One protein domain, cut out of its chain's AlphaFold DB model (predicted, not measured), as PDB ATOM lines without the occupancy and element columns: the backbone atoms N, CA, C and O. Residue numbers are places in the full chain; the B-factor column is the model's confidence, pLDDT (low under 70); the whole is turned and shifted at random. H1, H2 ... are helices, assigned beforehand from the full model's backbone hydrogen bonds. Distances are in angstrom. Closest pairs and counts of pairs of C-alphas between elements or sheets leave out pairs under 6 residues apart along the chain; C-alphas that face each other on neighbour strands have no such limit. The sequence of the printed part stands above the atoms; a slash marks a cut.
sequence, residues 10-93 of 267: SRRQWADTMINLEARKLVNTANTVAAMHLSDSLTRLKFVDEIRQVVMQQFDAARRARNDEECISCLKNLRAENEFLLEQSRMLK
ATOM      1  N   SER A  10     -25.507  -5.557 -19.264       65.88
ATOM      2  CA  SER A  10     -26.633  -4.820 -19.851       65.88
ATOM      3  C   SER A  10     -26.766  -5.168 -21.336       65.88
ATOM      4  O   SER A  10     -25.773  -5.164 -22.066       65.88
ATOM      5  N   ARG A  11     -27.992  -5.413 -21.819       65.62
ATOM      6  CA  ARG A  11     -28.262  -5.763 -23.230       65.62
ATOM      7  C   ARG A  11     -27.675  -4.735 -24.212       65.62
ATOM      8  O   ARG A  11     -27.196  -5.108 -25.279       65.62
ATOM      9  N   ARG A  12     -27.621  -3.460 -23.803       68.75
ATOM     10  CA  ARG A  12     -26.979  -2.368 -24.551       68.75
ATOM     11  C   ARG A  12     -25.455  -2.525 -24.633       68.75
ATOM     12  O   ARG A  12     -24.901  -2.419 -25.716       68.75
ATOM     13  N   GLN A  13     -24.797  -2.887 -23.528       72.56
ATOM     14  CA  GLN A  13     -23.350  -3.158 -23.497       72.56
ATOM     15  C   GLN A  13     -22.972  -4.370 -24.360       72.56
ATOM     16  O   GLN A  13     -21.927  -4.358 -25.009       72.56
ATOM     17  N   TRP A  14     -23.817  -5.410 -24.393       72.56
ATOM     18  CA  TRP A  14     -23.636  -6.544 -25.306       72.56
ATOM     19  C   TRP A  14     -23.697  -6.089 -26.771       72.56
ATOM     20  O   TRP A  14     -22.800  -6.408 -27.552       72.56
ATOM     21  N   ALA A  15     -24.702  -5.283 -27.127       72.56
ATOM     22  CA  ALA A  15     -24.858  -4.758 -28.479       72.56
ATOM     23  C   ALA A  15     -23.687  -3.845 -28.891       72.56
ATOM     24  O   ALA A  15     -23.095  -4.057 -29.950       72.56
ATOM     25  N   ASP A  16     -23.281  -2.911 -28.024       77.00
ATOM     26  CA  ASP A  16     -22.114  -2.043 -28.234       77.00
ATOM     27  C   ASP A  16     -20.832  -2.872 -28.436       77.00
ATOM     28  O   ASP A  16     -20.042  -2.594 -29.342       77.00
ATOM     29  N   THR A  17     -20.633  -3.929 -27.638       84.50
ATOM     30  CA  THR A  17     -19.490  -4.849 -27.779       84.50
ATOM     31  C   THR A  17     -19.524  -5.564 -29.129       84.50
ATOM     32  O   THR A  17     -18.512  -5.621 -29.830       84.50
ATOM     33  N   MET A  18     -20.686  -6.082 -29.529       84.69
ATOM     34  CA  MET A  18     -20.820  -6.875 -30.748       84.69
ATOM     35  C   MET A  18     -20.679  -6.028 -32.022       84.69
ATOM     36  O   MET A  18     -20.013  -6.451 -32.969       84.69
ATOM     37  N   ILE A  19     -21.212  -4.802 -32.029       85.81
ATOM     38  CA  ILE A  19     -21.008  -3.837 -33.122       85.81
ATOM     39  C   ILE A  19     -19.524  -3.462 -33.227       85.81
ATOM     40  O   ILE A  19     -18.979  -3.452 -34.330       85.81
ATOM     41  N   ASN A  20     -18.829  -3.250 -32.101       88.50
ATOM     42  CA  ASN A  20     -17.381  -3.018 -32.093       88.50
ATOM     43  C   ASN A  20     -16.572  -4.185 -32.687       88.50
ATOM     44  O   ASN A  20     -15.579  -3.944 -33.378       88.50
ATOM     45  N   LEU A  21     -16.982  -5.433 -32.451       91.62
ATOM     46  CA  LEU A  21     -16.321  -6.612 -33.019       91.62
ATOM     47  C   LEU A  21     -16.517  -6.705 -34.541       91.62
ATOM     48  O   LEU A  21     -15.530  -6.844 -35.268       91.62
ATOM     49  N   GLU A  22     -17.749  -6.571 -35.040       91.88
ATOM     50  CA  GLU A  22     -18.019  -6.624 -36.488       91.88
ATOM     51  C   GLU A  22     -17.410  -5.419 -37.228       91.88
ATOM     52  O   GLU A  22     -16.852  -5.586 -38.311       91.88
ATOM     53  N   ALA A  23     -17.409  -4.226 -36.623       92.75
ATOM     54  CA  ALA A  23     -16.736  -3.043 -37.161       92.75
ATOM     55  C   ALA A  23     -15.219  -3.252 -37.318       92.75
ATOM     56  O   ALA A  23     -14.653  -2.970 -38.377       92.75
ATOM     57  N   ARG A  24     -14.547  -3.793 -36.288       93.75
ATOM     58  CA  ARG A  24     -13.110  -4.127 -36.348       93.75
ATOM     59  C   ARG A  24     -12.821  -5.182 -37.411       93.75
ATOM     60  O   ARG A  24     -11.858  -5.040 -38.162       93.75
ATOM     61  N   LYS A  25     -13.663  -6.214 -37.505       95.44
ATOM     62  CA  LYS A  25     -13.569  -7.260 -38.530       95.44
ATOM     63  C   LYS A  25     -13.700  -6.675 -39.939       95.44
ATOM     64  O   LYS A  25     -12.822  -6.924 -40.759       95.44
ATOM     65  N   LEU A  26     -14.709  -5.838 -40.188       95.44
ATOM     66  CA  LEU A  26     -14.915  -5.156 -41.469       95.44
ATOM     67  C   LEU A  26     -13.712  -4.278 -41.855       95.44
ATOM     68  O   LEU A  26     -13.220  -4.378 -42.978       95.44
ATOM     69  N   VAL A  27     -13.174  -3.478 -40.928       96.56
ATOM     70  CA  VAL A  27     -11.979  -2.651 -41.190       96.56
ATOM     71  C   VAL A  27     -10.740  -3.517 -41.461       96.56
ATOM     72  O   VAL A  27      -9.966  -3.203 -42.366       96.56
ATOM     73  N   ASN A  28     -10.548  -4.629 -40.749       97.25
ATOM     74  CA  ASN A  28      -9.436  -5.555 -41.002       97.25
ATOM     75  C   ASN A  28      -9.562  -6.241 -42.374       97.25
ATOM     76  O   ASN A  28      -8.585  -6.304 -43.127       97.25
ATOM     77  N   THR A  29     -10.768  -6.688 -42.738       97.38
ATOM     78  CA  THR A  29     -11.085  -7.195 -44.080       97.38
ATOM     79  C   THR A  29     -10.771  -6.141 -45.137       97.38
ATOM     80  O   THR A  29     -10.038  -6.446 -46.074       97.38
ATOM     81  N   ALA A  30     -11.230  -4.896 -44.960       96.56
ATOM     82  CA  ALA A  30     -10.975  -3.793 -45.884       96.56
ATOM     83  C   ALA A  30      -9.475  -3.548 -46.104       96.56
ATOM     84  O   ALA A  30      -9.027  -3.534 -47.248       96.56
ATOM     85  N   ASN A  31      -8.674  -3.446 -45.038       96.69
ATOM     86  CA  ASN A  31      -7.218  -3.300 -45.166       96.69
ATOM     87  C   ASN A  31      -6.585  -4.479 -45.927       96.69
ATOM     88  O   ASN A  31      -5.723  -4.274 -46.781       96.69
ATOM     89  N   THR A  32      -7.049  -5.704 -45.665       96.88
ATOM     90  CA  THR A  32      -6.522  -6.913 -46.312       96.88
ATOM     91  C   THR A  32      -6.877  -6.948 -47.802       96.88
ATOM     92  O   THR A  32      -5.996  -7.155 -48.634       96.88
ATOM     93  N   VAL A  33      -8.140  -6.711 -48.179       95.69
ATOM     94  CA  VAL A  33      -8.557  -6.716 -49.597       95.69
ATOM     95  C   VAL A  33      -7.975  -5.532 -50.373       95.69
ATOM     96  O   VAL A  33      -7.605  -5.708 -51.530       95.69
ATOM     97  N   ALA A  34      -7.793  -4.373 -49.733       95.31
ATOM     98  CA  ALA A  34      -7.105  -3.227 -50.324       95.31
ATOM     99  C   ALA A  34      -5.639  -3.549 -50.642       95.31
ATOM    100  O   ALA A  34      -5.174  -3.282 -51.746       95.31
ATOM    101  N   ALA A  35      -4.916  -4.163 -49.699       92.94
ATOM    102  CA  ALA A  35      -3.526  -4.560 -49.903       92.94
ATOM    103  C   ALA A  35      -3.362  -5.642 -50.989       92.94
ATOM    104  O   ALA A  35      -2.347  -5.648 -51.681       92.94
ATOM    105  N   MET A  36      -4.351  -6.533 -51.146       91.19
ATOM    106  CA  MET A  36      -4.332  -7.601 -52.155       91.19
ATOM    107  C   MET A  36      -4.697  -7.135 -53.571       91.19
ATOM    108  O   MET A  36      -4.119  -7.651 -54.523       91.19
ATOM    109  N   HIS A  37      -5.660  -6.216 -53.721       87.81
ATOM    110  CA  HIS A  37      -6.311  -5.946 -55.019       87.81
ATOM    111  C   HIS A  37      -6.131  -4.528 -55.563       87.81
ATOM    112  O   HIS A  37      -6.304  -4.322 -56.760       87.81
ATOM    113  N   LEU A  38      -5.789  -3.558 -54.713       90.00
ATOM    114  CA  LEU A  38      -5.451  -2.195 -55.128       90.00
ATOM    115  C   LEU A  38      -3.924  -2.057 -55.134       90.00
ATOM    116  O   LEU A  38      -3.249  -2.604 -54.259       90.00
ATOM    117  N   SER A  39      -3.368  -1.340 -56.101       83.75
ATOM    118  CA  SER A  39      -1.931  -1.126 -56.301       83.75
ATOM    119  C   SER A  39      -1.463   0.205 -55.704       83.75
ATOM    120  O   SER A  39      -0.389   0.261 -55.107       83.75
ATOM    121  N   ASP A  40      -2.262   1.266 -55.847       86.06
ATOM    122  CA  ASP A  40      -1.928   2.626 -55.425       86.06
ATOM    123  C   ASP A  40      -2.200   2.854 -53.927       86.06
ATOM    124  O   ASP A  40      -3.256   2.512 -53.385       86.06
ATOM    125  N   SER A  41      -1.242   3.480 -53.243       87.56
ATOM    126  CA  SER A  41      -1.310   3.742 -51.804       87.56
ATOM    127  C   SER A  41      -2.404   4.748 -51.441       87.56
ATOM    128  O   SER A  41      -3.106   4.544 -50.448       87.56
ATOM    129  N   LEU A  42      -2.614   5.788 -52.254       89.56
ATOM    130  CA  LEU A  42      -3.669   6.776 -52.019       89.56
ATOM    131  C   LEU A  42      -5.059   6.159 -52.230       89.56
ATOM    132  O   LEU A  42      -5.982   6.417 -51.456       89.56
ATOM    133  N   THR A  43      -5.204   5.316 -53.249       89.31
ATOM    134  CA  THR A  43      -6.452   4.613 -53.569       89.31
ATOM    135  C   THR A  43      -6.802   3.579 -52.493       89.31
ATOM    136  O   THR A  43      -7.949   3.550 -52.042       89.31
ATOM    137  N   ARG A  44      -5.816   2.832 -51.968       92.94
ATOM    138  CA  ARG A  44      -5.974   1.993 -50.761       92.94
ATOM    139  C   ARG A  44      -6.460   2.798 -49.553       92.94
ATOM    140  O   ARG A  44      -7.406   2.378 -48.888       92.94
ATOM    141  N   LEU A  45      -5.835   3.946 -49.270       93.19
ATOM    142  CA  LEU A  45      -6.205   4.795 -48.130       93.19
ATOM    143  C   LEU A  45      -7.643   5.312 -48.243       93.19
ATOM    144  O   LEU A  45      -8.393   5.194 -47.277       93.19
ATOM    145  N   LYS A  46      -8.042   5.819 -49.418       94.25
ATOM    146  CA  LYS A  46      -9.411   6.301 -49.672       94.25
ATOM    147  C   LYS A  46     -10.455   5.194 -49.526       94.25
ATOM    148  O   LYS A  46     -11.459   5.405 -48.856       94.25
ATOM    149  N   PHE A  47     -10.190   4.006 -50.072       95.56
ATOM    150  CA  PHE A  47     -11.082   2.854 -49.929       95.56
ATOM    151  C   PHE A  47     -11.275   2.447 -48.458       95.56
ATOM    152  O   PHE A  47     -12.404   2.253 -48.010       95.56
ATOM    153  N   VAL A  48     -10.189   2.342 -47.680       96.31
ATOM    154  CA  VAL A  48     -10.292   1.994 -46.253       96.31
ATOM    155  C   VAL A  48     -10.977   3.111 -45.458       96.31
ATOM    156  O   VAL A  48     -11.708   2.812 -44.515       96.31
ATOM    157  N   ASP A  49     -10.789   4.381 -45.828       96.00
ATOM    158  CA  ASP A  49     -11.496   5.498 -45.198       96.00
ATOM    159  C   ASP A  49     -13.008   5.465 -45.460       96.00
ATOM    160  O   ASP A  49     -13.785   5.575 -44.516       96.00
ATOM    161  N   GLU A  50     -13.441   5.184 -46.692       94.88
ATOM    162  CA  GLU A  50     -14.864   5.007 -47.012       94.88
ATOM    163  C   GLU A  50     -15.503   3.897 -46.156       94.88
ATOM    164  O   GLU A  50     -16.595   4.077 -45.615       94.88
ATOM    165  N   ILE A  51     -14.796   2.782 -45.931       94.94
ATOM    166  CA  ILE A  51     -15.263   1.723 -45.021       94.94
ATOM    167  C   ILE A  51     -15.337   2.205 -43.562       94.94
ATOM    168  O   ILE A  51     -16.279   1.847 -42.848       94.94
ATOM    169  N   ARG A  52     -14.404   3.048 -43.095       95.00
ATOM    170  CA  ARG A  52     -14.512   3.672 -41.760       95.00
ATOM    171  C   ARG A  52     -15.729   4.589 -41.663       95.00
ATOM    172  O   ARG A  52     -16.406   4.562 -40.638       95.00
ATOM    173  N   GLN A  53     -16.047   5.344 -42.714       94.44
ATOM    174  CA  GLN A  53     -17.237   6.198 -42.754       94.44
ATOM    175  C   GLN A  53     -18.530   5.365 -42.671       94.44
ATOM    176  O   GLN A  53     -19.403   5.694 -41.867       94.44
ATOM    177  N   VAL A  54     -18.621   4.238 -43.392       91.69
ATOM    178  CA  VAL A  54     -19.741   3.278 -43.264       91.69
ATOM    179  C   VAL A  54     -19.862   2.758 -41.829       91.69
ATOM    180  O   VAL A  54     -20.950   2.765 -41.253       91.69
ATOM    181  N   VAL A  55     -18.744   2.357 -41.216       92.44
ATOM    182  CA  VAL A  55     -18.708   1.916 -39.813       92.44
ATOM    183  C   VAL A  55     -19.222   3.007 -38.867       92.44
ATOM    184  O   VAL A  55     -20.069   2.729 -38.019       92.44
ATOM    185  N   MET A  56     -18.765   4.253 -39.028       92.31
ATOM    186  CA  MET A  56     -19.211   5.391 -38.214       92.31
ATOM    187  C   MET A  56     -20.714   5.660 -38.371       92.31
ATOM    188  O   MET A  56     -21.393   5.873 -37.366       92.31
ATOM    189  N   GLN A  57     -21.256   5.564 -39.589       90.88
ATOM    190  CA  GLN A  57     -22.694   5.689 -39.843       90.88
ATOM    191  C   GLN A  57     -23.508   4.601 -39.122       90.88
ATOM    192  O   GLN A  57     -24.529   4.916 -38.511       90.88
ATOM    193  N   GLN A  58     -23.049   3.341 -39.119       89.06
ATOM    194  CA  GLN A  58     -23.733   2.271 -38.376       89.06
ATOM    195  C   GLN A  58     -23.629   2.464 -36.849       89.06
ATOM    196  O   GLN A  58     -24.590   2.176 -36.138       89.06
ATOM    197  N   PHE A  59     -22.524   3.014 -36.329       87.06
ATOM    198  CA  PHE A  59     -22.419   3.405 -34.914       87.06
ATOM    199  C   PHE A  59     -23.328   4.585 -34.539       87.06
ATOM    200  O   PHE A  59     -23.842   4.632 -33.420       87.06
ATOM    201  N   ASP A  60     -23.526   5.556 -35.430       87.62
ATOM    202  CA  ASP A  60     -24.483   6.649 -35.222       87.62
ATOM    203  C   ASP A  60     -25.928   6.150 -35.248       87.62
ATOM    204  O   ASP A  60     -26.725   6.540 -34.392       87.62
ATOM    205  N   ALA A  61     -26.258   5.254 -36.181       86.25
ATOM    206  CA  ALA A  61     -27.562   4.604 -36.249       86.25
ATOM    207  C   ALA A  61     -27.841   3.778 -34.982       86.25
ATOM    208  O   ALA A  61     -28.854   4.003 -34.321       86.25
ATOM    209  N   ALA A  62     -26.905   2.920 -34.563       83.00
ATOM    210  CA  ALA A  62     -27.044   2.105 -33.357       83.00
ATOM    211  C   ALA A  62     -27.163   2.942 -32.071       83.00
ATOM    212  O   ALA A  62     -27.947   2.610 -31.186       83.00
ATOM    213  N   ARG A  63     -26.451   4.075 -31.967       81.12
ATOM    214  CA  ARG A  63     -26.595   4.997 -30.822       81.12
ATOM    215  C   ARG A  63     -27.964   5.678 -30.758       81.12
ATOM    216  O   ARG A  63     -28.410   6.007 -29.658       81.12
ATOM    217  N   ARG A  64     -28.611   5.890 -31.909       84.00
ATOM    218  CA  ARG A  64     -29.961   6.472 -32.036       84.00
ATOM    219  C   ARG A  64     -31.082   5.428 -31.976       84.00
ATOM    220  O   ARG A  64     -32.238   5.829 -31.850       84.00
ATOM    221  N   ALA A  65     -30.747   4.138 -32.060       81.56
ATOM    222  CA  ALA A  65     -31.708   3.044 -32.073       81.56
ATOM    223  C   ALA A  65     -32.588   3.052 -30.813       81.56
ATOM    224  O   ALA A  65     -32.098   3.181 -29.686       81.56
ATOM    225  N   ARG A  66     -33.901   2.913 -31.010       77.25
ATOM    226  CA  ARG A  66     -34.915   2.926 -29.942       77.25
ATOM    227  C   ARG A  66     -35.328   1.527 -29.489       77.25
ATOM    228  O   ARG A  66     -35.971   1.400 -28.450       77.25
ATOM    229  N   ASN A  67     -34.985   0.498 -30.259       78.44
ATOM    230  CA  ASN A  67     -35.361  -0.893 -30.023       78.44
ATOM    231  C   ASN A  67     -34.243  -1.862 -30.460       78.44
ATOM    232  O   ASN A  67     -33.303  -1.490 -31.166       78.44
ATOM    233  N   ASP A  68     -34.363  -3.121 -30.029       72.75
ATOM    234  CA  ASP A  68     -33.388  -4.178 -30.325       72.75
ATOM    235  C   ASP A  68     -33.306  -4.482 -31.842       72.75
ATOM    236  O   ASP A  68     -32.243  -4.855 -32.336       72.75
ATOM    237  N   GLU A  69     -34.386  -4.282 -32.610       79.50
ATOM    238  CA  GLU A  69     -34.448  -4.583 -34.049       79.50
ATOM    239  C   GLU A  69     -33.614  -3.612 -34.901       79.50
ATOM    240  O   GLU A  69     -32.816  -4.050 -35.734       79.50
ATOM    241  N   GLU A  70     -33.713  -2.305 -34.645       80.75
ATOM    242  CA  GLU A  70     -32.868  -1.266 -35.253       80.75
ATOM    243  C   GLU A  70     -31.378  -1.521 -34.963       80.75
ATOM    244  O   GLU A  70     -30.528  -1.423 -35.855       80.75
ATOM    245  N   CYS A  71     -31.057  -1.932 -33.733       78.94
ATOM    246  CA  CYS A  71     -29.689  -2.262 -33.342       78.94
ATOM    247  C   CYS A  71     -29.169  -3.536 -34.037       78.94
ATOM    248  O   CYS A  71     -28.027  -3.574 -34.508       78.94
ATOM    249  N   ILE A  72     -30.008  -4.571 -34.155       82.94
ATOM    250  CA  ILE A  72     -29.704  -5.798 -34.908       82.94
ATOM    251  C   ILE A  72     -29.548  -5.497 -36.408       82.94
ATOM    252  O   ILE A  72     -28.707  -6.114 -37.064       82.94
ATOM    253  N   SER A  73     -30.307  -4.544 -36.954       85.81
ATOM    254  CA  SER A  73     -30.191  -4.098 -38.348       85.81
ATOM    255  C   SER A  73     -28.812  -3.498 -38.643       85.81
ATOM    256  O   SER A  73     -28.142  -3.935 -39.578       85.81
ATOM    257  N   CYS A  74     -28.307  -2.614 -37.773       85.69
ATOM    258  CA  CYS A  74     -26.946  -2.063 -37.886       85.69
ATOM    259  C   CYS A  74     -25.874  -3.172 -37.932       85.69
ATOM    260  O   CYS A  74     -24.925  -3.130 -38.716       85.69
ATOM    261  N   LEU A  75     -26.065  -4.211 -37.115       85.19
ATOM    262  CA  LEU A  75     -25.180  -5.371 -37.016       85.19
ATOM    263  C   LEU A  75     -25.242  -6.261 -38.276       85.19
ATOM    264  O   LEU A  75     -24.209  -6.732 -38.756       85.19
ATOM    265  N   LYS A  76     -26.438  -6.445 -38.857       88.00
ATOM    266  CA  LYS A  76     -26.635  -7.111 -40.158       88.00
ATOM    267  C   LYS A  76     -25.959  -6.340 -41.297       88.00
ATOM    268  O   LYS A  76     -25.300  -6.969 -42.119       88.00
ATOM    269  N   ASN A  77     -26.053  -5.010 -41.313       89.19
ATOM    270  CA  ASN A  77     -25.435  -4.169 -42.344       89.19
ATOM    271  C   ASN A  77     -23.902  -4.296 -42.342       89.19
ATOM    272  O   ASN A  77     -23.308  -4.527 -43.392       89.19
ATOM    273  N   LEU A  78     -23.261  -4.229 -41.166       90.69
ATOM    274  CA  LEU A  78     -21.806  -4.418 -41.038       90.69
ATOM    275  C   LEU A  78     -21.346  -5.809 -41.506       90.69
ATOM    276  O   LEU A  78     -20.296  -5.936 -42.139       90.69
ATOM    277  N   ARG A  79     -22.135  -6.853 -41.217       91.00
ATOM    278  CA  ARG A  79     -21.867  -8.219 -41.692       91.00
ATOM    279  C   ARG A  79     -21.996  -8.338 -43.202       91.00
ATOM    280  O   ARG A  79     -21.074  -8.853 -43.825       91.00
ATOM    281  N   ALA A  80     -23.086  -7.823 -43.768       90.00
ATOM    282  CA  ALA A  80     -23.329  -7.840 -45.205       90.00
ATOM    283  C   ALA A  80     -22.212  -7.107 -45.965       90.00
ATOM    284  O   ALA A  80     -21.646  -7.668 -46.895       90.00
ATOM    285  N   GLU A  81     -21.813  -5.912 -45.520       90.56
ATOM    286  CA  GLU A  81     -20.688  -5.166 -46.102       90.56
ATOM    287  C   GLU A  81     -19.387  -5.994 -46.080       90.56
ATOM    288  O   GLU A  81     -18.686  -6.109 -47.086       90.56
ATOM    289  N   ASN A  82     -19.087  -6.649 -44.952       92.69
ATOM    290  CA  ASN A  82     -17.915  -7.516 -44.828       92.69
ATOM    291  C   ASN A  82     -18.000  -8.753 -45.744       92.69
ATOM    292  O   ASN A  82     -16.993  -9.154 -46.326       92.69
ATOM    293  N   GLU A  83     -19.178  -9.365 -45.871       90.50
ATOM    294  CA  GLU A  83     -19.432 -10.483 -46.787       90.50
ATOM    295  C   GLU A  83     -19.243 -10.058 -48.247       90.50
ATOM    296  O   GLU A  83     -18.499 -10.723 -48.965       90.50
ATOM    297  N   PHE A  84     -19.785  -8.908 -48.664       89.44
ATOM    298  CA  PHE A  84     -19.595  -8.382 -50.018       89.44
ATOM    299  C   PHE A  84     -18.128  -8.058 -50.328       89.44
ATOM    300  O   PHE A  84     -17.676  -8.316 -51.446       89.44
ATOM    301  N   LEU A  85     -17.346  -7.526 -49.378       92.94
ATOM    302  CA  LEU A  85     -15.902  -7.315 -49.583       92.94
ATOM    303  C   LEU A  85     -15.136  -8.637 -49.752       92.94
ATOM    304  O   LEU A  85     -14.244  -8.734 -50.604       92.94
ATOM    305  N   LEU A  86     -15.477  -9.659 -48.961       92.25
ATOM    306  CA  LEU A  86     -14.893 -10.995 -49.091       92.25
ATOM    307  C   LEU A  86     -15.296 -11.660 -50.410       92.25
ATOM    308  O   LEU A  86     -14.448 -12.282 -51.051       92.25
ATOM    309  N   GLU A  87     -16.547 -11.492 -50.842       86.19
ATOM    310  CA  GLU A  87     -17.055 -12.008 -52.110       86.19
ATOM    311  C   GLU A  87     -16.328 -11.359 -53.294       86.19
ATOM    312  O   GLU A  87     -15.749 -12.073 -54.109       86.19
ATOM    313  N   GLN A  88     -16.222 -10.026 -53.329       85.44
ATOM    314  CA  GLN A  88     -15.438  -9.287 -54.331       85.44
ATOM    315  C   GLN A  88     -13.985  -9.769 -54.393       85.44
ATOM    316  O   GLN A  88     -13.471 -10.083 -55.466       85.44
ATOM    317  N   SER A  89     -13.332  -9.887 -53.234       89.31
ATOM    318  CA  SER A  89     -11.964 -10.398 -53.152       89.31
ATOM    319  C   SER A  89     -11.854 -11.846 -53.642       89.31
ATOM    320  O   SER A  89     -10.880 -12.184 -54.315       89.31
ATOM    321  N   ARG A  90     -12.831 -12.709 -53.334       85.25
ATOM    322  CA  ARG A  90     -12.898 -14.077 -53.866       85.25
ATOM    323  C   ARG A  90     -13.039 -14.049 -55.386       85.25
ATOM    324  O   ARG A  90     -12.270 -14.738 -56.043       85.25
ATOM    325  N   MET A  91     -13.963 -13.259 -55.934       73.88
ATOM    326  CA  MET A  91     -14.193 -13.185 -57.379       73.88
ATOM    327  C   MET A  91     -12.928 -12.776 -58.137       73.88
ATOM    328  O   MET A  91     -12.617 -13.386 -59.156       73.88
ATOM    329  N   LEU A  92     -12.176 -11.798 -57.625       78.44
ATOM    330  CA  LEU A  92     -10.893 -11.384 -58.202       78.44
ATOM    331  C   LEU A  92      -9.853 -12.509 -58.110       78.44
ATOM    332  O   LEU A  92      -9.222 -12.848 -59.108       78.44
ATOM    333  N   LYS A  93      -9.721 -13.156 -56.940       78.50
ATOM    334  CA  LYS A  93      -8.782 -14.277 -56.734       78.50
ATOM    335  C   LYS A  93      -9.076 -15.494 -57.612       78.50
ATOM    336  O   LYS A  93      -8.140 -16.157 -58.038       78.50
TER     337      LYS A  93
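What this domain is: This is residues 10 to 93 of the 267 residues of the protein "DUF4225 domain-containing protein" of Enterobacter hormaechei (UniProt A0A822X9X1). Three long helices run side by side as an up-and-down bundle, H1 and H3 the same way and H2 against both. H1 lies along both partners, while H2 and H3 meet near the tight link that joins them and spread from each other toward the other end, which leaves the bundle splayed there. The printed part has 84 residues, with three named helices in the order H1, H2, H3 and no named strand; the class is all helix. It is only just compact, close to loose, with a radius of gyration of the C-alphas of 13.9 A, and elongated, spanning 43 by 23 by 15 A.

How they stand to each other: H1, residues 11 to 37, and H2, residues 41 to 64, form a helical hairpin and touch, the closest C-alphas being those of Ala 34 and Arg 44 at 5.4 A. They run opposite ways at a shallow tilt of 14 degrees. H3, residues 68 to 93, touches H1, with the C-alphas of Leu 26 and Asn 82 closest at 5.1 A; these two run the same way at a shallow tilt of 16 degrees. H2 and H3 form a second helical hairpin, opposite ways at a shallow tilt of 19 degrees. They touch through residues 55 to 62 of H2 and 70 to 78 of H3 alone, closest at the C-alphas of Ala 62 and Cys 71, 5.1 A apart. In H1, H2 and H3 every O i to N i+4 pair is within hydrogen-bond range.

Where its parts are: H1 begins at C-alpha 11 (-28.262, -5.763, -23.230) and is 38.6 A long from first to last C-alpha. H2 begins at C-alpha 41 (-1.310, 3.742, -51.804) and is 34.9 A long. H3 is 37.5 A long and ends at C-alpha 93 (-8.782, -14.277, -56.734).

The domain as a whole: The two C-alphas farthest apart, those of Ser 10 and Ser 39, are 44.2 A apart. The printed part has no cut, and both links are tight. The mean pLDDT of the printed part is 87.5, and residues 10 to 12 are under 70.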